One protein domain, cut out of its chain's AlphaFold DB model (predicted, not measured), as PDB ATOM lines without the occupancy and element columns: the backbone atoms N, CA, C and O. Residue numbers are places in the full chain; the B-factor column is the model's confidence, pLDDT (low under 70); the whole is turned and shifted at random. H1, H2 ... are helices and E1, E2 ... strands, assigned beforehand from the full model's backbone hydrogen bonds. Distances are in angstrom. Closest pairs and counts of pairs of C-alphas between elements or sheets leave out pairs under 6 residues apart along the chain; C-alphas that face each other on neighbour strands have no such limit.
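This is residues 4 to 96 of the 136 residues of an uncharacterized protein of Hylemonella gracilis ATCC 19624 (UniProt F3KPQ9). With little regular structure, this is a strongly twisted sheet of four strands, a helix off the sheet, and long unnamed stretches at both ends. The 93 printed residues, 35 of them in named elements, give E1, H1, E2, E3, E4, a mixed class; the sheet's order is E1 E4 E3 E2, antiparallel. It is compact, with a radius of gyration of the C-alphas of 12.7 A and spans of 39 by 29 by 22 A.

Start at E1, residues 19 to 23, antiparallel to E4, residues 74 to 79, at 152 degrees; N 20 and O 78 are 2.9 A apart. H1, residues 26 to 35, is not on the sheet; its every O i to N i+4 pair is within hydrogen-bond range. E2, residues 45 to 49, and E3, residues 54 to 62, form a hairpin, with N 48 and O 56 2.8 A apart. E3 and E4 form another, with N 61 and O 75 2.8 A apart; E2 E3 E4 is a meander, each strand the antiparallel neighbour of the one before.

Find C-alpha 19 at (208.490, -17.288, -34.027), where E1 begins its 13.2 A. H1 measures 14.4 A, E2 13.2 A and E3 22.4 A, bending by 68 degrees at residue 57. E4, 17.1 A, ends at C-alpha 79, (206.862, -16.907, -29.810).

The printed part has no cut; the link E3 to E4 is long, and confidence is low at residue 70.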
ATOM      1  N   TYR A   4     215.311 -29.361 -19.447       93.06
ATOM      2  CA  TYR A   4     216.427 -28.480 -19.751       93.06
ATOM      3  C   TYR A   4     216.573 -28.307 -21.266       93.06
ATOM      4  O   TYR A   4     216.572 -29.297 -22.003       93.06
ATOM      5  N   ALA A   5     216.766 -27.068 -21.702       92.56
ATOM      6  CA  ALA A   5     217.205 -26.718 -23.040       92.56
ATOM      7  C   ALA A   5     218.160 -25.523 -22.957       92.56
ATOM      8  O   ALA A   5     218.011 -24.656 -22.100       92.56
ATOM      9  N   ASP A   6     219.147 -25.487 -23.843       89.44
ATOM     10  CA  ASP A   6     220.098 -24.383 -23.904       89.44
ATOM     11  C   ASP A   6     219.530 -23.267 -24.785       89.44
ATOM     12  O   ASP A   6     219.463 -23.430 -25.999       89.44
ATOM     13  N   PHE A   7     219.120 -22.147 -24.181       90.62
ATOM     14  CA  PHE A   7     218.536 -21.002 -24.892       90.62
ATOM     15  C   PHE A   7     219.575 -20.212 -25.706       90.62
ATOM     16  O   PHE A   7     219.226 -19.246 -26.395       90.62
ATOM     17  N   ASN A   8     220.845 -20.626 -25.688       81.00
ATOM     18  CA  ASN A   8     221.835 -20.127 -26.626       81.00
ATOM     19  C   ASN A   8     221.447 -20.513 -28.064       81.00
ATOM     20  O   ASN A   8     221.059 -21.642 -28.346       81.00
ATOM     21  N   CYS A   9     221.595 -19.565 -28.993       77.38
ATOM     22  CA  CYS A   9     221.294 -19.747 -30.419       77.38
ATOM     23  C   CYS A   9     219.802 -19.928 -30.771       77.38
ATOM     24  O   CYS A   9     219.467 -20.767 -31.603       77.38
ATOM     25  N   LEU A  10     218.908 -19.097 -30.218       88.12
ATOM     26  CA  LEU A  10     217.544 -18.962 -30.752       88.12
ATOM     27  C   LEU A  10     217.574 -18.505 -32.218       88.12
ATOM     28  O   LEU A  10     218.036 -17.401 -32.527       88.12
ATOM     29  N   GLU A  11     217.042 -19.331 -33.112       89.38
ATOM     30  CA  GLU A  11     216.918 -19.011 -34.531       89.38
ATOM     31  C   GLU A  11     215.576 -18.330 -34.789       89.38
ATOM     32  O   GLU A  11     214.528 -18.835 -34.395       89.38
ATOM     33  N   VAL A  12     215.581 -17.173 -35.449       86.56
ATOM     34  CA  VAL A  12     214.335 -16.513 -35.860       86.56
ATOM     35  C   VAL A  12     213.825 -17.188 -37.125       86.56
ATOM     36  O   VAL A  12     214.563 -17.304 -38.105       86.56
ATOM     37  N   SER A  13     212.559 -17.604 -37.119       80.75
ATOM     38  CA  SER A  13     211.918 -18.158 -38.307       80.75
ATOM     39  C   SER A  13     211.890 -17.101 -39.423       80.75
ATOM     40  O   SER A  13     211.295 -16.035 -39.239       80.75
ATOM     41  N   PRO A  14     212.471 -17.369 -40.610       75.38
ATOM     42  CA  PRO A  14     212.452 -16.416 -41.721       75.38
ATOM     43  C   PRO A  14     211.033 -16.124 -42.227       75.38
ATOM     44  O   PRO A  14     210.777 -15.061 -42.785       75.38
ATOM     45  N   ALA A  15     210.117 -17.084 -42.056       82.25
ATOM     46  CA  ALA A  15     208.733 -16.989 -42.508       82.25
ATOM     47  C   ALA A  15     207.822 -16.275 -41.496       82.25
ATOM     48  O   ALA A  15     206.833 -15.660 -41.890       82.25
ATOM     49  N   LEU A  16     208.139 -16.369 -40.201       86.00
ATOM     50  CA  LEU A  16     207.340 -15.831 -39.101       86.00
ATOM     51  C   LEU A  16     208.265 -15.091 -38.120       86.00
ATOM     52  O   LEU A  16     208.780 -15.716 -37.200       86.00
ATOM     53  N   PRO A  17     208.456 -13.765 -38.267       83.00
ATOM     54  CA  PRO A  17     209.437 -13.001 -37.482       83.00
ATOM     55  C   PRO A  17     209.258 -13.058 -35.955       83.00
ATOM     56  O   PRO A  17     210.208 -12.831 -35.211       83.00
ATOM     57  N   ASP A  18     208.043 -13.359 -35.487       88.94
ATOM     58  CA  ASP A  18     207.718 -13.505 -34.064       88.94
ATOM     59  C   ASP A  18     208.018 -14.910 -33.509       88.94
ATOM     60  O   ASP A  18     208.026 -15.098 -32.287       88.94
ATOM     61  N   GLU A  19     208.212 -15.900 -34.383       94.19
ATOM     62  CA  GLU A  19     208.490 -17.288 -34.027       94.19
ATOM     63  C   GLU A  19     209.998 -17.519 -33.959       94.19
ATOM     64  O   GLU A  19     210.756 -17.149 -34.860       94.19
ATOM     65  N   VAL A  20     210.426 -18.169 -32.883       94.62
ATOM     66  CA  VAL A  20     211.804 -18.616 -32.710       94.62
ATOM     67  C   VAL A  20     211.849 -20.129 -32.584       94.62
ATOM     68  O   VAL A  20     210.925 -20.753 -32.054       94.62
ATOM     69  N   HIS A  21     212.930 -20.713 -33.089       94.19
ATOM     70  CA  HIS A  21     213.241 -22.128 -32.981       94.19
ATOM     71  C   HIS A  21     214.412 -22.309 -32.023       94.19
ATOM     72  O   HIS A  21     215.454 -21.666 -32.147       94.19
ATOM     73  N   LEU A  22     214.210 -23.193 -31.054       93.56
ATOM     74  CA  LEU A  22     215.192 -23.595 -30.061       93.56
ATOM     75  C   LEU A  22     215.605 -25.033 -30.342       93.56
ATOM     76  O   LEU A  22     214.775 -25.942 -30.264       93.56
ATOM     77  N   ASP A  23     216.876 -25.245 -30.655       92.88
ATOM     78  CA  ASP A  23     217.389 -26.582 -30.919       92.88
ATOM     79  C   ASP A  23     217.425 -27.422 -29.644       92.88
ATOM     80  O   ASP A  23     218.098 -27.107 -28.664       92.88
ATOM     81  N   LEU A  24     216.729 -28.560 -29.677       92.38
ATOM     82  CA  LEU A  24     216.736 -29.539 -28.596       92.38
ATOM     83  C   LEU A  24     217.899 -30.496 -28.811       92.38
ATOM     84  O   LEU A  24     217.764 -31.663 -29.197       92.38
ATOM     85  N   THR A  25     219.080 -29.936 -28.599       83.25
ATOM     86  CA  THR A  25     220.361 -30.602 -28.771       83.25
ATOM     87  C   THR A  25     221.091 -30.734 -27.437       83.25
ATOM     88  O   THR A  25     220.690 -30.166 -26.420       83.25
ATOM     89  N   GLY A  26     222.174 -31.510 -27.424       84.88
ATOM     90  CA  GLY A  26     223.075 -31.570 -26.277       84.88
ATOM     91  C   GLY A  26     222.765 -32.651 -25.238       84.88
ATOM     92  O   GLY A  26     221.660 -33.185 -25.115       84.88
ATOM     93  N   TYR A  27     223.790 -32.961 -24.440       87.44
ATOM     94  CA  TYR A  27     223.697 -33.942 -23.355       87.44
ATOM     95  C   TYR A  27     222.871 -33.464 -22.163       87.44
ATOM     96  O   TYR A  27     222.315 -34.315 -21.476       87.44
ATOM     97  N   GLY A  28     222.775 -32.152 -21.920       89.75
ATOM     98  CA  GLY A  28     221.906 -31.612 -20.866       89.75
ATOM     99  C   GLY A  28     220.436 -31.916 -21.158       89.75
ATOM    100  O   GLY A  28     219.733 -32.476 -20.319       89.75
ATOM    101  N   THR A  29     220.003 -31.666 -22.398       92.25
ATOM    102  CA  THR A  29     218.642 -31.966 -22.864       92.25
ATOM    103  C   THR A  29     218.366 -33.467 -22.791       92.25
ATOM    104  O   THR A  29     217.355 -33.888 -22.235       92.25
ATOM    105  N   LEU A  30     219.301 -34.305 -23.262       92.19
ATOM    106  CA  LEU A  30     219.195 -35.769 -23.161       92.19
ATOM    107  C   LEU A  30     219.100 -36.276 -21.723       92.19
ATOM    108  O   LEU A  30     218.289 -37.163 -21.445       92.19
ATOM    109  N   ALA A  31     219.930 -35.745 -20.825       92.75
ATOM    110  CA  ALA A  31     219.934 -36.133 -19.424       92.75
ATOM    111  C   ALA A  31     218.600 -35.767 -18.766       92.75
ATOM    112  O   ALA A  31     218.008 -36.611 -18.099       92.75
ATOM    113  N   SER A  32     218.083 -34.563 -19.030       94.06
ATOM    114  CA  SER A  32     216.791 -34.102 -18.514       94.06
ATOM    115  C   SER A  32     215.617 -34.920 -19.069       94.06
ATOM    116  O   SER A  32     214.801 -35.434 -18.301       94.06
ATOM    117  N   LEU A  33     215.568 -35.158 -20.383       94.81
ATOM    118  CA  LEU A  33     214.566 -36.033 -21.004       94.81
ATOM    119  C   LEU A  33     214.609 -37.448 -20.420       94.81
ATOM    120  O   LEU A  33     213.568 -38.027 -20.101       94.81
ATOM    121  N   SER A  34     215.811 -37.997 -20.237       94.69
ATOM    122  CA  SER A  34     215.984 -39.323 -19.657       94.69
ATOM    123  C   SER A  34     215.567 -39.363 -18.197       94.69
ATOM    124  O   SER A  34     214.832 -40.271 -17.815       94.69
ATOM    125  N   LEU A  35     215.959 -38.376 -17.387       93.69
ATOM    126  CA  LEU A  35     215.554 -38.243 -15.988       93.69
ATOM    127  C   LEU A  35     214.030 -38.318 -15.854       93.69
ATOM    128  O   LEU A  35     213.535 -39.105 -15.045       93.69
ATOM    129  N   HIS A  36     213.313 -37.596 -16.717       94.06
ATOM    130  CA  HIS A  36     211.855 -37.514 -16.730       94.06
ATOM    131  C   HIS A  36     211.141 -38.591 -17.568       94.06
ATOM    132  O   HIS A  36     209.917 -38.584 -17.648       94.06
ATOM    133  N   GLN A  37     211.878 -39.525 -18.180       95.00
ATOM    134  CA  GLN A  37     211.344 -40.569 -19.070       95.00
ATOM    135  C   GLN A  37     210.484 -40.026 -20.225       95.00
ATOM    136  O   GLN A  37     209.508 -40.645 -20.652       95.00
ATOM    137  N   VAL A  38     210.874 -38.877 -20.774       95.62
ATOM    138  CA  VAL A  38     210.198 -38.242 -21.907       95.62
ATOM    139  C   VAL A  38     210.915 -38.605 -23.200       95.62
ATOM    140  O   VAL A  38     212.094 -38.314 -23.361       95.62
ATOM    141  N   ARG A  39     210.190 -39.206 -24.145       95.00
ATOM    142  CA  ARG A  39     210.619 -39.325 -25.546       95.00
ATOM    143  C   ARG A  39     209.931 -38.232 -26.354       95.00
ATOM    144  O   ARG A  39     208.714 -38.091 -26.231       95.00
ATOM    145  N   LEU A  40     210.689 -37.503 -27.173       95.25
ATOM    146  CA  LEU A  40     210.132 -36.429 -27.991       95.25
ATOM    147  C   LEU A  40     209.160 -36.962 -29.047       95.25
ATOM    148  O   LEU A  40     209.344 -38.041 -29.619       95.25
ATOM    149  N   ARG A  41     208.109 -36.181 -29.303       95.81
ATOM    150  CA  ARG A  41     207.119 -36.420 -30.355       95.81
ATOM    151  C   ARG A  41     206.790 -35.102 -31.045       95.81
ATOM    152  O   ARG A  41     206.673 -34.077 -30.383       95.81
ATOM    153  N   VAL A  42     206.606 -35.137 -32.361       96.69
ATOM    154  CA  VAL A  42     206.173 -33.957 -33.126       96.69
ATOM    155  C   VAL A  42     204.791 -33.502 -32.641       96.69
ATOM    156  O   VAL A  42     203.916 -34.335 -32.405       96.69
ATOM    157  N   GLY A  43     204.612 -32.192 -32.463       97.00
ATOM    158  CA  GLY A  43     203.391 -31.563 -31.948       97.00
ATOM    159  C   GLY A  43     203.223 -31.644 -30.425       97.00
ATOM    160  O   GLY A  43     202.255 -31.113 -29.878       97.00
ATOM    161  N   GLN A  44     204.139 -32.306 -29.708       96.94
ATOM    162  CA  GLN A  44     204.121 -32.330 -28.247       96.94
ATOM    163  C   GLN A  44     204.397 -30.931 -27.695       96.94
ATOM    164  O   GLN A  44     205.253 -30.231 -28.213       96.94
ATOM    165  N   HIS A  45     203.727 -30.541 -26.613       97.38
ATOM    166  CA  HIS A  45     204.065 -29.320 -25.887       97.38
ATOM    167  C   HIS A  45     204.930 -29.670 -24.676       97.38
ATOM    168  O   HIS A  45     204.565 -30.553 -23.894       97.38
ATOM    169  N   LEU A  46     206.071 -28.999 -24.527       96.56
ATOM    170  CA  LEU A  46     206.984 -29.175 -23.396       96.56
ATOM    171  C   LEU A  46     207.311 -27.827 -22.760       96.56
ATOM    172  O   LEU A  46     207.544 -26.844 -23.459       96.56
ATOM    173  N   SER A  47     207.353 -27.800 -21.429       95.75
ATOM    174  CA  SER A  47     207.932 -26.684 -20.685       95.75
ATOM    175  C   SER A  47     209.450 -26.840 -20.678       95.75
ATOM    176  O   SER A  47     209.964 -27.864 -20.219       95.75
ATOM    177  N   LEU A  48     210.145 -25.843 -21.206       95.25
ATOM    178  CA  LEU A  48     211.590 -25.812 -21.388       95.25
ATOM    179  C   LEU A  48     212.196 -24.757 -20.471       95.25
ATOM    180  O   LEU A  48     211.566 -23.723 -20.251       95.25
ATOM    181  N   CYS A  49     213.399 -25.013 -19.962       94.06
ATOM    182  CA  CYS A  49     214.124 -24.058 -19.132       94.06
ATOM    183  C   CYS A  49     215.639 -24.110 -19.329       94.06
ATOM    184  O   CYS A  49     216.185 -25.179 -19.611       94.06
ATOM    185  N   ASP A  50     216.313 -22.994 -19.082       91.88
ATOM    186  CA  ASP A  50     217.771 -22.932 -18.963       91.88
ATOM    187  C   ASP A  50     218.217 -22.739 -17.489       91.88
ATOM    188  O   ASP A  50     217.370 -22.648 -16.591       91.88
ATOM    189  N   PRO A  51     219.532 -22.738 -17.195       87.75
ATOM    190  CA  PRO A  51     220.048 -22.520 -15.840       87.75
ATOM    191  C   PRO A  51     219.844 -21.092 -15.325       87.75
ATOM    192  O   PRO A  51     219.745 -20.899 -14.113       87.75
ATOM    193  N   ASP A  52     219.765 -20.111 -16.228       88.62
ATOM    194  CA  ASP A  52     219.606 -18.693 -15.897       88.62
ATOM    195  C   ASP A  52     218.161 -18.353 -15.488       88.62
ATOM    196  O   ASP A  52     217.882 -17.261 -14.996       88.62
ATOM    197  N   GLY A  53     217.248 -19.321 -15.616       88.50
ATOM    198  CA  GLY A  53     215.863 -19.223 -15.179       88.50
ATOM    199  C   GLY A  53     214.903 -18.836 -16.298       88.50
ATOM    200  O   GLY A  53     213.724 -18.624 -16.015       88.50
ATOM    201  N   LEU A  54     215.352 -18.774 -17.556       93.31
ATOM    202  CA  LEU A  54     214.461 -18.577 -18.696       93.31
ATOM    203  C   LEU A  54     213.574 -19.802 -18.879       93.31
ATOM    204  O   LEU A  54     214.035 -20.939 -18.789       93.31
ATOM    205  N   GLN A  55     212.287 -19.570 -19.134       95.25
ATOM    206  CA  GLN A  55     211.289 -20.623 -19.293       95.25
ATOM    207  C   GLN A  55     210.338 -20.327 -20.445       95.25
ATOM    208  O   GLN A  55     209.964 -19.181 -20.685       95.25
ATOM    209  N   VAL A  56     209.906 -21.372 -21.150       96.25
ATOM    210  CA  VAL A  56     208.888 -21.258 -22.203       96.25
ATOM    211  C   VAL A  56     208.135 -22.569 -22.387       96.25
ATOM    212  O   VAL A  56     208.663 -23.645 -22.109       96.25
ATOM    213  N   ILE A  57     206.898 -22.502 -22.878       97.19
ATOM    214  CA  ILE A  57     206.197 -23.677 -23.401       97.19
ATOM    215  C   ILE A  57     206.373 -23.682 -24.916       97.19
ATOM    216  O   ILE A  57     205.878 -22.790 -25.599       97.19
ATOM    217  N   GLY A  58     207.085 -24.681 -25.428       96.75
ATOM    218  CA  GLY A  58     207.331 -24.852 -26.856       96.75
ATOM    219  C   GLY A  58     206.579 -26.041 -27.438       96.75
ATOM    220  O   GLY A  58     206.405 -27.064 -26.770       96.75
ATOM    221  N   GLU A  59     206.165 -25.921 -28.697       97.88
ATOM    222  CA  GLU A  59     205.680 -27.052 -29.490       97.88
ATOM    223  C   GLU A  59     206.874 -27.738 -30.166       97.88
ATOM    224  O   GLU A  59     207.693 -27.093 -30.818       97.88
ATOM    225  N   ILE A  60     206.990 -29.053 -30.008       97.25
ATOM    226  CA  ILE A  60     208.122 -29.831 -30.500       97.25
ATOM    227  C   ILE A  60     207.969 -30.119 -31.993       97.25
ATOM    228  O   ILE A  60     206.989 -30.718 -32.434       97.25
ATOM    229  N   GLY A  61     208.979 -29.737 -32.764       95.94
ATOM    230  CA  GLY A  61     209.141 -30.052 -34.174       95.94
ATOM    231  C   GLY A  61     210.328 -30.982 -34.421       95.94
ATOM    232  O   GLY A  61     211.217 -31.142 -33.584       95.94
ATOM    233  N   PHE A  62     210.337 -31.597 -35.602       95.44
ATOM    234  CA  PHE A  62     211.477 -32.350 -36.107       95.44
ATOM    235  C   PHE A  62     211.713 -31.985 -37.568       95.44
ATOM    236  O   PHE A  62     210.791 -32.077 -38.378       95.44
ATOM    237  N   ASP A  63     212.940 -31.602 -37.895       93.00
ATOM    238  CA  ASP A  63     213.377 -31.346 -39.261       93.00
ATOM    239  C   ASP A  63     214.686 -32.113 -39.523       93.00
ATOM    240  O   ASP A  63     215.729 -31.783 -38.943       93.00
ATOM    241  N   PRO A  64     214.672 -33.145 -40.387       91.44
ATOM    242  CA  PRO A  64     215.874 -33.905 -40.704       91.44
ATOM    243  C   PRO A  64     216.949 -33.060 -41.398       91.44
ATOM    244  O   PRO A  64     218.124 -33.411 -41.293       91.44
ATOM    245  N   LEU A  65     216.583 -31.961 -42.068       90.38
ATOM    246  CA  LEU A  65     217.528 -31.059 -42.732       90.38
ATOM    247  C   LEU A  65     218.310 -30.199 -41.732       90.38
ATOM    248  O   LEU A  65     219.403 -29.743 -42.054       90.38
ATOM    249  N   ARG A  66     217.799 -30.030 -40.504       86.44
ATOM    250  CA  ARG A  66     218.491 -29.315 -39.417       86.44
ATOM    251  C   ARG A  66     219.557 -30.176 -38.735       86.44
ATOM    252  O   ARG A  66     220.352 -29.664 -37.955       86.44
ATOM    253  N   ARG A  67     219.633 -31.481 -39.040       86.00
ATOM    254  CA  ARG A  67     220.641 -32.376 -38.451       86.00
ATOM    255  C   ARG A  67     222.053 -31.947 -38.836       86.00
ATOM    256  O   ARG A  67     222.405 -31.860 -40.008       86.00
ATOM    257  N   SER A  68     222.892 -31.763 -37.829       80.94
ATOM    258  CA  SER A  68     224.301 -31.414 -37.997       80.94
ATOM    259  C   SER A  68     225.137 -32.016 -36.868       80.94
ATOM    260  O   SER A  68     224.616 -32.708 -35.996       80.94
ATOM    261  N   LEU A  69     226.438 -31.714 -36.833       71.75
ATOM    262  CA  LEU A  69     227.291 -32.048 -35.683       71.75
ATOM    263  C   LEU A  69     226.807 -31.417 -34.367       71.75
ATOM    264  O   LEU A  69     227.211 -31.864 -33.297       71.75
ATOM    265  N   ARG A  70     225.981 -30.365 -34.438       69.50
ATOM    266  CA  ARG A  70     225.499 -29.612 -33.274       69.50
ATOM    267  C   ARG A  70     223.991 -29.695 -33.069       69.50
ATOM    268  O   ARG A  70     223.525 -29.222 -32.042       69.50
ATOM    269  N   SER A  71     223.242 -30.310 -33.981       82.00
ATOM    270  CA  SER A  71     221.780 -30.365 -33.913       82.00
ATOM    271  C   SER A  71     221.255 -31.761 -34.220       82.00
ATOM    272  O   SER A  71     221.648 -32.403 -35.197       82.00
ATOM    273  N   SER A  72     220.343 -32.232 -33.370       83.94
ATOM    274  CA  SER A  72     219.683 -33.534 -33.494       83.94
ATOM    275  C   SER A  72     218.554 -33.532 -34.535       83.94
ATOM    276  O   SER A  72     218.004 -34.592 -34.840       83.94
ATOM    277  N   GLY A  73     218.211 -32.360 -35.086       91.50
ATOM    278  CA  GLY A  73     217.022 -32.136 -35.912       91.50
ATOM    279  C   GLY A  73     215.745 -31.895 -35.101       91.50
ATOM    280  O   GLY A  73     214.742 -31.464 -35.665       91.50
ATOM    281  N   TRP A  74     215.761 -32.134 -33.785       94.94
ATOM    282  CA  TRP A  74     214.658 -31.782 -32.892       94.94
ATOM    283  C   TRP A  74     214.740 -30.327 -32.463       94.94
ATOM    284  O   TRP A  74     215.814 -29.820 -32.142       94.94
ATOM    285  N   PHE A  75     213.583 -29.683 -32.388       95.19
ATOM    286  CA  PHE A  75     213.486 -28.305 -31.943       95.19
ATOM    287  C   PHE A  75     212.167 -28.022 -31.255       95.19
ATOM    288  O   PHE A  75     211.212 -28.787 -31.372       95.19
ATOM    289  N   ALA A  76     212.117 -26.903 -30.551       96.25
ATOM    290  CA  ALA A  76     210.895 -26.328 -30.036       96.25
ATOM    291  C   ALA A  76     210.623 -25.002 -30.742       96.25
ATOM    292  O   ALA A  76     211.521 -24.170 -30.853       96.25
ATOM    293  N   LYS A  77     209.391 -24.808 -31.210       96.00
ATOM    294  CA  LYS A  77     208.914 -23.530 -31.745       96.00
ATOM    295  C   LYS A  77     208.002 -22.849 -30.730       96.00
ATOM    296  O   LYS A  77     207.180 -23.504 -30.083       96.00
ATOM    297  N   PHE A  78     208.163 -21.543 -30.580       96.75
ATOM    298  CA  PHE A  78     207.355 -20.695 -29.703       96.75
ATOM    299  C   PHE A  78     207.517 -19.233 -30.115       96.75
ATOM    300  O   PHE A  78     208.386 -18.895 -30.923       96.75
ATOM    301  N   LYS A  79     206.687 -18.339 -29.567       95.88
ATOM    302  CA  LYS A  79     206.862 -16.907 -29.810       95.88
ATOM    303  C   LYS A  79     207.873 -16.345 -28.833       95.88
ATOM    304  O   LYS A  79     207.835 -16.661 -27.648       95.88
ATOM    305  N   ARG A  80     208.725 -15.432 -29.295       93.00
ATOM    306  CA  ARG A  80     209.748 -14.810 -28.434       93.00
ATOM    307  C   ARG A  80     209.155 -14.142 -27.186       93.00
ATOM    308  O   ARG A  80     209.759 -14.183 -26.123       93.00
ATOM    309  N   ARG A  81     207.961 -13.556 -27.313       94.25
ATOM    310  CA  ARG A  81     207.229 -12.913 -26.206       94.25
ATOM    311  C   ARG A  81     206.702 -13.880 -25.141       94.25
ATOM    312  O   ARG A  81     206.277 -13.417 -24.091       94.25
ATOM    313  N   ASP A  82     206.692 -15.182 -25.425       96.00
ATOM    314  CA  ASP A  82     206.214 -16.206 -24.495       96.00
ATOM    315  C   ASP A  82     207.334 -16.679 -23.547       96.00
ATOM    316  O   ASP A  82     207.066 -17.454 -22.629       96.00
ATOM    317  N   ILE A  83     208.577 -16.216 -23.752       95.06
ATOM    318  CA  ILE A  83     209.694 -16.463 -22.834       95.06
ATOM    319  C   ILE A  83     209.449 -15.680 -21.543       95.06
ATOM    320  O   ILE A  83     209.190 -14.476 -21.569       95.06
ATOM    321  N   GLN A  84     209.557 -16.373 -20.418       95.50
ATOM    322  CA  GLN A  84     209.387 -15.818 -19.082       95.50
ATOM    323  C   GLN A  84     210.689 -15.951 -18.301       95.50
ATOM    324  O   GLN A  84     211.375 -16.968 -18.395       95.50
ATOM    325  N   GLU A  85     211.006 -14.935 -17.504       92.81
ATOM    326  CA  GLU A  85     212.053 -15.020 -16.489       92.81
ATOM    327  C   GLU A  85     211.477 -15.689 -15.237       92.81
ATOM    328  O   GLU A  85     210.421 -15.303 -14.728       92.81
ATOM    329  N   GLY A  86     212.165 -16.712 -14.750       81.62
ATOM    330  CA  GLY A  86     211.860 -17.414 -13.513       81.62
ATOM    331  C   GLY A  86     213.059 -17.440 -12.571       81.62
ATOM    332  O   GLY A  86     214.074 -16.783 -12.790       81.62
ATOM    333  N   ALA A  87     212.941 -18.212 -11.492       83.00
ATOM    334  CA  ALA A  87     214.080 -18.460 -10.620       83.00
ATOM    335  C   ALA A  87     215.125 -19.326 -11.352       83.00
ATOM    336  O   ALA A  87     214.726 -20.271 -12.043       83.00
ATOM    337  N   PRO A  88     216.431 -19.059 -11.161       83.19
ATOM    338  CA  PRO A  88     217.486 -19.959 -11.605       83.19
ATOM    339  C   PRO A  88     217.234 -21.373 -11.090       83.19
ATOM    340  O   PRO A  88     216.828 -21.568  -9.939       83.19
ATOM    341  N   LEU A  89     217.464 -22.361 -11.947       77.75
ATOM    342  CA  LEU A  89     217.257 -23.761 -11.606       77.75
ATOM    343  C   LEU A  89     218.608 -24.435 -11.409       77.75
ATOM    344  O   LEU A  89     219.475 -24.384 -12.281       77.75
ATOM    345  N   GLU A  90     218.773 -25.112 -10.273       75.31
ATOM    346  CA  GLU A  90     219.907 -26.011 -10.096       75.31
ATOM    347  C   GLU A  90     219.811 -27.132 -11.130       75.31
ATOM    348  O   GLU A  90     218.863 -27.923 -11.147       75.31
ATOM    349  N   HIS A  91     220.797 -27.192 -12.020       70.38
ATOM    350  CA  HIS A  91     220.894 -28.262 -12.995       70.38
ATOM    351  C   HIS A  91     221.779 -29.382 -12.443       70.38
ATOM    352  O   HIS A  91     222.946 -29.168 -12.111       70.38
ATOM    353  N   ASP A  92     221.234 -30.596 -12.365       79.38
ATOM    354  CA  ASP A  92     222.002 -31.774 -11.964       79.38
ATOM    355  C   ASP A  92     222.917 -32.231 -13.108       79.38
ATOM    356  O   ASP A  92     222.554 -33.041 -13.963       79.38
ATOM    357  N   TYR A  93     224.146 -31.723 -13.100       76.56
ATOM    358  CA  TYR A  93     225.185 -32.156 -14.029       76.56
ATOM    359  C   TYR A  93     225.798 -33.515 -13.666       76.56
ATOM    360  O   TYR A  93     226.591 -34.029 -14.455       76.56
ATOM    361  N   ALA A  94     225.504 -34.086 -12.494       83.69
ATOM    362  CA  ALA A  94     226.115 -35.312 -11.976       83.69
ATOM    363  C   ALA A  94     225.328 -36.586 -12.331       83.69
ATOM    364  O   ALA A  94     225.855 -37.698 -12.200       83.69
ATOM    365  N   THR A  95     224.105 -36.447 -12.843       89.56
ATOM    366  CA  THR A  95     223.245 -37.590 -13.157       89.56
ATOM    367  C   THR A  95     222.880 -37.650 -14.633       89.56
ATOM    368  O   THR A  95     222.407 -36.691 -15.233       89.56
ATOM    369  N   HIS A  96     223.038 -38.832 -15.230       93.12
ATOM    370  CA  HIS A  96     222.476 -39.145 -16.542       93.12
ATOM    371  C   HIS A  96     221.907 -40.561 -16.503       93.12
ATOM    372  O   HIS A  96     222.615 -41.532 -16.755       93.12
TER     373      HIS A  96